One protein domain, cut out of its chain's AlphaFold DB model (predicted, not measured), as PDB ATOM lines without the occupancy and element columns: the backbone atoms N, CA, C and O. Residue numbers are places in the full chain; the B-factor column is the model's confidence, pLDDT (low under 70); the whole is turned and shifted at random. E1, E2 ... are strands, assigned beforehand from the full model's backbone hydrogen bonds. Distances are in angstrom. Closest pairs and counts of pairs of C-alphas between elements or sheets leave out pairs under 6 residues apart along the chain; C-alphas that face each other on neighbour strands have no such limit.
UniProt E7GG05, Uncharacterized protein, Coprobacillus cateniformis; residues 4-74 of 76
ATOM      1  N   PHE A   4     148.879 119.992 204.353       84.94
ATOM      2  CA  PHE A   4     147.895 119.036 203.858       84.94
ATOM      3  C   PHE A   4     148.441 118.377 202.595       84.94
ATOM      4  O   PHE A   4     148.928 119.079 201.707       84.94
ATOM      5  N   ASP A   5     148.333 117.055 202.541       87.38
ATOM      6  CA  ASP A   5     148.502 116.255 201.331       87.38
ATOM      7  C   ASP A   5     147.298 115.320 201.213       87.38
ATOM      8  O   ASP A   5     146.801 114.815 202.228       87.38
ATOM      9  N   GLY A   6     146.786 115.126 200.004       90.94
ATOM     10  CA  GLY A   6     145.555 114.376 199.841       90.94
ATOM     11  C   GLY A   6     145.184 114.013 198.417       90.94
ATOM     12  O   GLY A   6     145.675 114.559 197.429       90.94
ATOM     13  N   TRP A   7     144.244 113.082 198.347       91.94
ATOM     14  CA  TRP A   7     143.738 112.467 197.137       91.94
ATOM     15  C   TRP A   7     142.233 112.668 197.048       91.94
ATOM     16  O   TRP A   7     141.505 112.585 198.039       91.94
ATOM     17  N   TYR A   8     141.776 112.920 195.829       89.69
ATOM     18  CA  TYR A   8     140.372 113.099 195.511       89.69
ATOM     19  C   TYR A   8     139.890 111.936 194.652       89.69
ATOM     20  O   TYR A   8     140.436 111.680 193.576       89.69
ATOM     21  N   PHE A   9     138.832 111.277 195.106       86.56
ATOM     22  CA  PHE A   9     138.127 110.253 194.351       86.56
ATOM     23  C   PHE A   9     136.705 110.715 194.092       86.56
ATOM     24  O   PHE A   9     136.013 111.189 194.995       86.56
ATOM     25  N   ARG A  10     136.249 110.531 192.856       84.75
ATOM     26  CA  ARG A  10     134.854 110.733 192.484       84.75
ATOM     27  C   ARG A  10     134.286 109.418 191.987       84.75
ATOM     28  O   ARG A  10     134.752 108.889 190.982       84.75
ATOM     29  N   ILE A  11     133.284 108.921 192.694       79.12
ATOM     30  CA  ILE A  11     132.507 107.749 192.308       79.12
ATOM     31  C   ILE A  11     131.214 108.276 191.697       79.12
ATOM     32  O   ILE A  11     130.496 109.044 192.342       79.12
ATOM     33  N   VAL A  12     130.958 107.918 190.442       78.94
ATOM     34  CA  VAL A  12     129.737 108.291 189.725       78.94
ATOM     35  C   VAL A  12     129.165 107.038 189.084       78.94
ATOM     36  O   VAL A  12     129.861 106.382 188.310       78.94
ATOM     37  N   ASP A  13     127.909 106.740 189.391       79.38
ATOM     38  CA  ASP A  13     127.071 105.802 188.648       79.38
ATOM     39  C   ASP A  13     125.705 106.447 188.337       79.38
ATOM     40  O   ASP A  13     125.490 107.635 188.600       79.38
ATOM     41  N   ASP A  14     124.788 105.682 187.742       80.75
ATOM     42  CA  ASP A  14     123.469 106.169 187.316       80.75
ATOM     43  C   ASP A  14     122.569 106.642 188.480       80.75
ATOM     44  O   ASP A  14     121.551 107.295 188.245       80.75
ATOM     45  N   GLN A  15     122.912 106.319 189.731       76.00
ATOM     46  CA  GLN A  15     122.106 106.590 190.927       76.00
ATOM     47  C   GLN A  15     122.841 107.437 191.976       76.00
ATOM     48  O   GLN A  15     122.200 108.106 192.790       76.00
ATOM     49  N   VAL A  16     124.174 107.424 191.975       72.69
ATOM     50  CA  VAL A  16     125.013 107.934 193.056       72.69
ATOM     51  C   VAL A  16     126.166 108.772 192.498       72.69
ATOM     52  O   VAL A  16     126.890 108.376 191.590       72.69
ATOM     53  N   SER A  17     126.385 109.941 193.106       80.00
ATOM     54  CA  SER A  17     127.604 110.739 192.936       80.00
ATOM     55  C   SER A  17     128.209 111.006 194.313       80.00
ATOM     56  O   SER A  17     127.669 111.807 195.081       80.00
ATOM     57  N   VAL A  18     129.324 110.348 194.628       81.44
ATOM     58  CA  VAL A  18     130.058 110.490 195.898       81.44
ATOM     59  C   VAL A  18     131.447 111.043 195.612       81.44
ATOM     60  O   VAL A  18     132.145 110.579 194.712       81.44
ATOM     61  N   ALA A  19     131.861 112.032 196.398       85.19
ATOM     62  CA  ALA A  19     133.249 112.461 196.453       85.19
ATOM     63  C   ALA A  19     133.870 111.973 197.761       85.19
ATOM     64  O   ALA A  19     133.293 112.184 198.828       85.19
ATOM     65  N   VAL A  20     135.033 111.336 197.656       86.50
ATOM     66  CA  VAL A  20     135.847 110.912 198.792       86.50
ATOM     67  C   VAL A  20     137.135 111.716 198.762       86.50
ATOM     68  O   VAL A  20     137.891 111.650 197.792       86.50
ATOM     69  N   ILE A  21     137.375 112.499 199.809       89.50
ATOM     70  CA  ILE A  21     138.658 113.173 200.015       89.50
ATOM     71  C   ILE A  21     139.396 112.385 201.076       89.50
ATOM     72  O   ILE A  21     138.863 112.214 202.166       89.50
ATOM     73  N   ILE A  22     140.601 111.926 200.761       89.56
ATOM     74  CA  ILE A  22     141.491 111.257 201.707       89.56
ATOM     75  C   ILE A  22     142.699 112.146 201.890       89.56
ATOM     76  O   ILE A  22     143.220 112.669 200.906       89.56
ATOM     77  N   GLY A  23     143.179 112.305 203.111       89.75
ATOM     78  CA  GLY A  23     144.390 113.074 203.292       89.75
ATOM     79  C   GLY A  23     145.048 112.918 204.637       89.75
ATOM     80  O   GLY A  23     144.512 112.338 205.582       89.75
ATOM     81  N   ILE A  24     146.242 113.485 204.681       90.06
ATOM     82  CA  ILE A  24     147.052 113.635 205.868       90.06
ATOM     83  C   ILE A  24     147.132 115.131 206.157       90.06
ATOM     84  O   ILE A  24     147.495 115.929 205.290       90.06
ATOM     85  N   ALA A  25     146.814 115.524 207.384       88.69
ATOM     86  CA  ALA A  25     146.932 116.903 207.836       88.69
ATOM     87  C   ALA A  25     147.857 117.000 209.047       88.69
ATOM     88  O   ALA A  25     147.790 116.188 209.971       88.69
ATOM     89  N   LYS A  26     148.699 118.037 209.076       83.69
ATOM     90  CA  LYS A  26     149.457 118.414 210.273       83.69
ATOM     91  C   LYS A  26     148.702 119.494 211.042       83.69
ATOM     92  O   LYS A  26     148.616 120.641 210.593       83.69
ATOM     93  N   THR A  27     148.183 119.123 212.207       78.75
ATOM     94  CA  THR A  27     147.668 120.065 213.212       78.75
ATOM     95  C   THR A  27     148.811 120.528 214.127       78.75
ATOM     96  O   THR A  27     149.955 120.116 213.931       78.75
ATOM     97  N   GLN A  28     148.547 121.425 215.086       76.88
ATOM     98  CA  GLN A  28     149.600 122.026 215.924       76.88
ATOM     99  C   GLN A  28     150.486 120.976 216.618       76.88
ATOM    100  O   GLN A  28     151.702 121.156 216.638       76.88
ATOM    101  N   ASP A  29     149.902 119.848 217.041       78.62
ATOM    102  CA  ASP A  29     150.593 118.869 217.890       78.62
ATOM    103  C   ASP A  29     150.690 117.458 217.290       78.62
ATOM    104  O   ASP A  29     151.367 116.597 217.851       78.62
ATOM    105  N   LYS A  30     150.030 117.184 216.153       81.75
ATOM    106  CA  LYS A  30     150.012 115.838 215.560       81.75
ATOM    107  C   LYS A  30     149.682 115.808 214.072       81.75
ATOM    108  O   LYS A  30     148.999 116.685 213.537       81.75
ATOM    109  N   TRP A  31     150.155 114.743 213.434       83.19
ATOM    110  CA  TRP A  31     149.670 114.296 212.136       83.19
ATOM    111  C   TRP A  31     148.372 113.509 212.323       83.19
ATOM    112  O   TRP A  31     148.280 112.675 213.222       83.19
ATOM    113  N   GLU A  32     147.380 113.789 211.487       84.62
ATOM    114  CA  GLU A  32     146.106 113.076 211.439       84.62
ATOM    115  C   GLU A  32     145.861 112.577 210.021       84.62
ATOM    116  O   GLU A  32     146.172 113.274 209.052       84.62
ATOM    117  N   VAL A  33     145.266 111.396 209.917       85.94
ATOM    118  CA  VAL A  33     144.769 110.831 208.661       85.94
ATOM    119  C   VAL A  33     143.258 110.942 208.681       85.94
ATOM    120  O   VAL A  33     142.639 110.700 209.717       85.94
ATOM    121  N   PHE A  34     142.648 111.302 207.561       82.00
ATOM    122  CA  PHE A  34     141.199 111.360 207.465       82.00
ATOM    123  C   PHE A  34     140.703 110.944 206.092       82.00
ATOM    124  O   PHE A  34     141.417 111.060 205.093       82.00
ATOM    125  N   TYR A  35     139.439 110.540 206.055       81.06
ATOM    126  CA  TYR A  35     138.656 110.600 204.836       81.06
ATOM    127  C   TYR A  35     137.339 111.356 205.082       81.06
ATOM    128  O   TYR A  35     136.912 111.558 206.222       81.06
ATOM    129  N   THR A  36     136.726 111.860 204.015       79.25
ATOM    130  CA  THR A  36     135.455 112.600 204.060       79.25
ATOM    131  C   THR A  36     134.595 112.212 202.872       79.25
ATOM    132  O   THR A  36     135.061 112.286 201.733       79.25
ATOM    133  N   LEU A  37     133.344 111.830 203.131       78.25
ATOM    134  CA  LEU A  37     132.357 111.452 202.118       78.25
ATOM    135  C   LEU A  37     131.421 112.626 201.837       78.25
ATOM    136  O   LEU A  37     130.490 112.832 202.583       78.25
ATOM    137  N   CYS A  38     131.570 113.396 200.760       66.94
ATOM    138  CA  CYS A  38     130.843 114.675 200.612       66.94
ATOM    139  C   CYS A  38     129.291 114.627 200.626       66.94
ATOM    140  O   CYS A  38     128.678 115.691 200.600       66.94
ATOM    141  N   GLN A  39     128.645 113.455 200.669       61.38
ATOM    142  CA  GLN A  39     127.197 113.350 200.904       61.38
ATOM    143  C   GLN A  39     126.807 113.600 202.376       61.38
ATOM    144  O   GLN A  39     125.735 114.146 202.632       61.38
ATOM    145  N   SER A  40     127.688 113.289 203.329       53.81
ATOM    146  CA  SER A  40     127.595 113.664 204.743       53.81
ATOM    147  C   SER A  40     128.918 114.333 205.117       53.81
ATOM    148  O   SER A  40     129.973 113.765 204.903       53.81
ATOM    149  N   MET A  41     128.948 115.565 205.631       60.66
ATOM    150  CA  MET A  41     130.221 116.240 205.980       60.66
ATOM    151  C   MET A  41     130.924 115.612 207.210       60.66
ATOM    152  O   MET A  41     131.397 116.314 208.101       60.66
ATOM    153  N   GLU A  42     130.960 114.289 207.287       68.94
ATOM    154  CA  GLU A  42     131.498 113.486 208.359       68.94
ATOM    155  C   GLU A  42     132.975 113.205 208.081       68.94
ATOM    156  O   GLU A  42     133.367 112.680 207.034       68.94
ATOM    157  N   LYS A  43     133.812 113.646 209.020       80.12
ATOM    158  CA  LYS A  43     135.255 113.439 208.999       80.12
ATOM    159  C   LYS A  43     135.581 112.293 209.941       80.12
ATOM    160  O   LYS A  43     135.554 112.485 211.158       80.12
ATOM    161  N   VAL A  44     135.993 111.161 209.391       83.25
ATOM    162  CA  VAL A  44     136.547 110.065 210.191       83.25
ATOM    163  C   VAL A  44     138.056 110.262 210.295       83.25
ATOM    164  O   VAL A  44     138.716 110.536 209.294       83.25
ATOM    165  N   SER A  45     138.594 110.225 211.517       86.94
ATOM    166  CA  SER A  45     140.006 110.530 211.801       86.94
ATOM    167  C   SER A  45     140.736 109.318 212.379       86.94
ATOM    168  O   SER A  45     140.213 108.642 213.264       86.94
ATOM    169  N   TYR A  46     141.964 109.097 211.919       88.25
ATOM    170  CA  TYR A  46     142.826 107.973 212.283       88.25
ATOM    171  C   TYR A  46     144.238 108.445 212.659       88.25
ATOM    172  O   TYR A  46     144.617 109.602 212.427       88.25
ATOM    173  N   ASP A  47     145.016 107.540 213.254       89.31
ATOM    174  CA  ASP A  47     146.434 107.752 213.553       89.31
ATOM    175  C   ASP A  47     147.254 107.651 212.254       89.31
ATOM    176  O   ASP A  47     146.936 106.864 211.364       89.31
ATOM    177  N   ILE A  48     148.334 108.428 212.139       88.94
ATOM    178  CA  ILE A  48     149.224 108.392 210.970       88.94
ATOM    179  C   ILE A  48     149.813 107.003 210.711       88.94
ATOM    180  O   ILE A  48     150.055 106.648 209.561       88.94
ATOM    181  N   LYS A  49     150.006 106.196 211.761       91.75
ATOM    182  CA  LYS A  49     150.505 104.818 211.630       91.75
ATOM    183  C   LYS A  49     149.539 103.887 210.886       91.75
ATOM    184  O   LYS A  49     149.965 102.834 210.426       91.75
ATOM    185  N   ASP A  50     148.261 104.260 210.804       92.00
ATOM    186  CA  ASP A  50     147.217 103.458 210.165       92.00
ATOM    187  C   ASP A  50     147.165 103.697 208.644       92.00
ATOM    188  O   ASP A  50     146.427 103.004 207.944       92.00
ATOM    189  N   PHE A  51     147.927 104.674 208.133       93.38
ATOM    190  CA  PHE A  51     147.945 105.064 206.727       93.38
ATOM    191  C   PHE A  51     149.084 104.398 205.959       93.38
ATOM    192  O   PHE A  51     150.260 104.525 206.310       93.38
ATOM    193  N   VAL A  52     148.734 103.751 204.849       94.56
ATOM    194  CA  VAL A  52     149.689 103.180 203.896       94.56
ATOM    195  C   VAL A  52     149.394 103.735 202.510       94.56
ATOM    196  O   VAL A  52     148.249 103.726 202.058       94.56
ATOM    197  N   TYR A  53     150.443 104.194 201.831       94.50
ATOM    198  CA  TYR A  53     150.390 104.695 200.461       94.50
ATOM    199  C   TYR A  53     151.360 103.929 199.568       94.50
ATOM    200  O   TYR A  53     152.523 103.720 199.920       94.50
ATOM    201  N   GLN A  54     150.873 103.553 198.391       94.38
ATOM    202  CA  GLN A  54     151.640 102.960 197.309       94.38
ATOM    203  C   GLN A  54     151.334 103.713 196.012       94.38
ATOM    204  O   GLN A  54     150.174 103.886 195.644       94.38
ATOM    205  N   GLU A  55     152.379 104.140 195.304       91.56
ATOM    206  CA  GLU A  55     152.249 104.911 194.062       91.56
ATOM    207  C   GLU A  55     151.905 104.028 192.849       91.56
ATOM    208  O   GLU A  55     151.013 104.365 192.068       91.56
ATOM    209  N   GLU A  56     152.556 102.864 192.715       94.25
ATOM    210  CA  GLU A  56     152.397 101.957 191.571       94.25
ATOM    211  C   GLU A  56     152.335 100.473 192.020       94.25
ATOM    212  O   GLU A  56     153.288  99.968 192.619       94.25
ATOM    213  N   PRO A  57     151.236  99.742 191.737       91.50
ATOM    214  CA  PRO A  57     149.914 100.286 191.427       91.50
ATOM    215  C   PRO A  57     149.408 101.215 192.537       91.50
ATOM    216  O   PRO A  57     149.598 100.940 193.718       91.50
ATOM    217  N   PHE A  58     148.712 102.281 192.141       93.56
ATOM    218  CA  PHE A  58     148.149 103.246 193.082       93.56
ATOM    219  C   PHE A  58     147.204 102.569 194.087       93.56
ATOM    220  O   PHE A  58     146.189 101.973 193.689       93.56
ATOM    221  N   ALA A  59     147.512 102.712 195.373       94.62
ATOM    222  CA  ALA A  59     146.675 102.262 196.474       94.62
ATOM    223  C   ALA A  59     146.898 103.115 197.729       94.62
ATOM    224  O   ALA A  59     148.027 103.450 198.086       94.62
ATOM    225  N   ILE A  60     145.804 103.413 198.420       95.38
ATOM    226  CA  ILE A  60     145.799 103.945 199.779       95.38
ATOM    227  C   ILE A  60     145.008 102.972 200.643       95.38
ATOM    228  O   ILE A  60     143.944 102.510 200.226       95.38
ATOM    229  N   SER A  61     145.497 102.674 201.840       94.69
ATOM    230  CA  SER A  61     144.708 101.987 202.858       94.69
ATOM    231  C   SER A  61     144.767 102.725 204.182       94.69
ATOM    232  O   SER A  61     145.814 103.257 204.561       94.69
ATOM    233  N   ILE A  62     143.632 102.739 204.874       93.62
ATOM    234  CA  ILE A  62     143.506 103.249 206.236       93.62
ATOM    235  C   ILE A  62     142.823 102.151 207.040       93.62
ATOM    236  O   ILE A  62     141.637 101.893 206.826       93.62
ATOM    237  N   LYS A  63     143.570 101.479 207.921       93.25
ATOM    238  CA  LYS A  63     143.134 100.208 208.533       93.25
ATOM    239  C   LYS A  63     142.641  99.222 207.456       93.25
ATOM    240  O   LYS A  63     143.408  98.891 206.555       93.25
ATOM    241  N   ASP A  64     141.378  98.805 207.533       92.94
ATOM    242  CA  ASP A  64     140.743  97.839 206.635       92.94
ATOM    243  C   ASP A  64     140.075  98.500 205.411       92.94
ATOM    244  O   ASP A  64     139.679  97.815 204.467       92.94
ATOM    245  N   SER A  65     140.009  99.837 205.370       92.62
ATOM    246  CA  SER A  65     139.514 100.586 204.210       92.62
ATOM    247  C   SER A  65     140.568 100.660 203.101       92.62
ATOM    248  O   SER A  65     141.747 100.916 203.360       92.62
ATOM    249  N   ILE A  66     140.144 100.481 201.848       94.25
ATOM    250  CA  ILE A  66     141.010 100.386 200.666       94.25
ATOM    251  C   ILE A  66     140.523 101.338 199.575       94.25
ATOM    252  O   ILE A  66     139.371 101.285 199.150       94.25
ATOM    253  N   PHE A  67     141.442 102.129 199.029       92.62
ATOM    254  CA  PHE A  67     141.173 103.098 197.973       92.62
ATOM    255  C   PHE A  67     142.160 102.907 196.818       92.62
ATOM    256  O   PHE A  67     143.357 103.175 196.926       92.62
ATOM    257  N   LYS A  68     141.652 102.421 195.687       92.75
ATOM    258  CA  LYS A  68     142.375 102.183 194.431       92.75
ATOM    259  C   LYS A  68     141.714 102.980 193.308       92.75
ATOM    260  O   LYS A  68     140.558 103.381 193.417       92.75
ATOM    261  N   LYS A  69     142.410 103.146 192.176       87.25
ATOM    262  CA  LYS A  69     141.906 103.904 191.006       87.25
ATOM    263  C   LYS A  69     140.501 103.489 190.535       87.25
ATOM    264  O   LYS A  69     139.756 104.331 190.051       87.25
ATOM    265  N   HIS A  70     140.154 102.209 190.663       86.56
ATOM    266  CA  HIS A  70     138.892 101.642 190.162       86.56
ATOM    267  C   HIS A  70     138.107 100.874 191.232       86.56
ATOM    268  O   HIS A  70     137.227 100.087 190.900       86.56
ATOM    269  N   TYR A  71     138.464 101.035 192.506       88.44
ATOM    270  CA  TYR A  71     137.851 100.280 193.593       88.44
ATOM    271  C   TYR A  71     137.989 101.038 194.903       88.44
ATOM    272  O   TYR A  71     139.096 101.424 195.277       88.44
ATOM    273  N   ILE A  72     136.874 101.220 195.600       89.38
ATOM    274  CA  ILE A  72     136.832 101.802 196.936       89.38
ATOM    275  C   ILE A  72     136.047 100.844 197.825       89.38
ATOM    276  O   ILE A  72     134.958 100.404 197.459       89.38
ATOM    277  N   TYR A  73     136.625 100.529 198.974       90.00
ATOM    278  CA  TYR A  73     136.006  99.786 200.058       90.00
ATOM    279  C   TYR A  73     136.240 100.561 201.345       90.00
ATOM    280  O   TYR A  73     137.374 100.943 201.632       90.00
ATOM    281  N   ILE A  74     135.166 100.817 202.081       87.69
ATOM    282  CA  ILE A  74     135.203 101.534 203.352       87.69
ATOM    283  C   ILE A  74     134.615 100.592 204.394       87.69
ATOM    284  O   ILE A  74     133.498 100.107 204.217       87.69
TER     285      ILE A  74
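What this domain is: This is residues 4 to 74 of the 76 residues of an uncharacterized protein of Coprobacillus cateniformis (UniProt E7GG05). A small sandwich of two four-stranded sheets, only partly face to face, has its strands crossed at 76 degrees: the long, twisted sheet E1 E2 E3 E4 and the smaller, flatter sheet E5 E6 E7 E8. Each sheet is a meander, each strand the antiparallel neighbour of the one before, and the chain changes sheets at the link E4 to E5. The printed part has 71 residues, with eight named strands in the order E1 to E8, no named helix, and the class all strand. It is compact, with a radius of gyration of the C-alphas of 12.4 A and spans of 43 by 29 by 20 A.

How they stand to each other: E1, residues 4 to 12, and E2, residues 17 to 26, form a hairpin at 170 degrees; N 7 and O 22 are 2.8 A apart, within hydrogen-bond range. E3, residues 31 to 37, forms a hairpin with E2, with N 36 and O 21 2.8 A apart. E4, residues 43 to 47, forms a hairpin with E3 at 149 degrees, with N 46 and O 33 2.8 A apart. E5, residues 51 to 54, and E6, residues 59 to 62, form a hairpin, with N 54 and O 59 2.9 A apart. E7, residues 65 to 68, forms a hairpin with E6, with N 67 and O 60 2.8 A apart, and E8, residues 71 to 73, one with E7, with N 66 and O 73 2.8 A apart. Between the sheets, the closest C-alphas of E3 and E5 are those of Val 33 and Phe 51, 6.9 A apart; E1 and E8 are apart.

Where its parts are: E1 begins at C-alpha 4 (147.895, 119.036, 203.858) and is 25.4 A long; E2 is 28.9 A and E3 20.2 A. E8 ends at C-alpha 73 (136.006, 99.786, 200.058).

The domain as a whole: The C-alphas farthest apart, of Asp 14 and Asp 29, are 42.8 A apart. The printed part has no cut, and its seven links are tight. Residues 38 to 42 have pLDDT under 70.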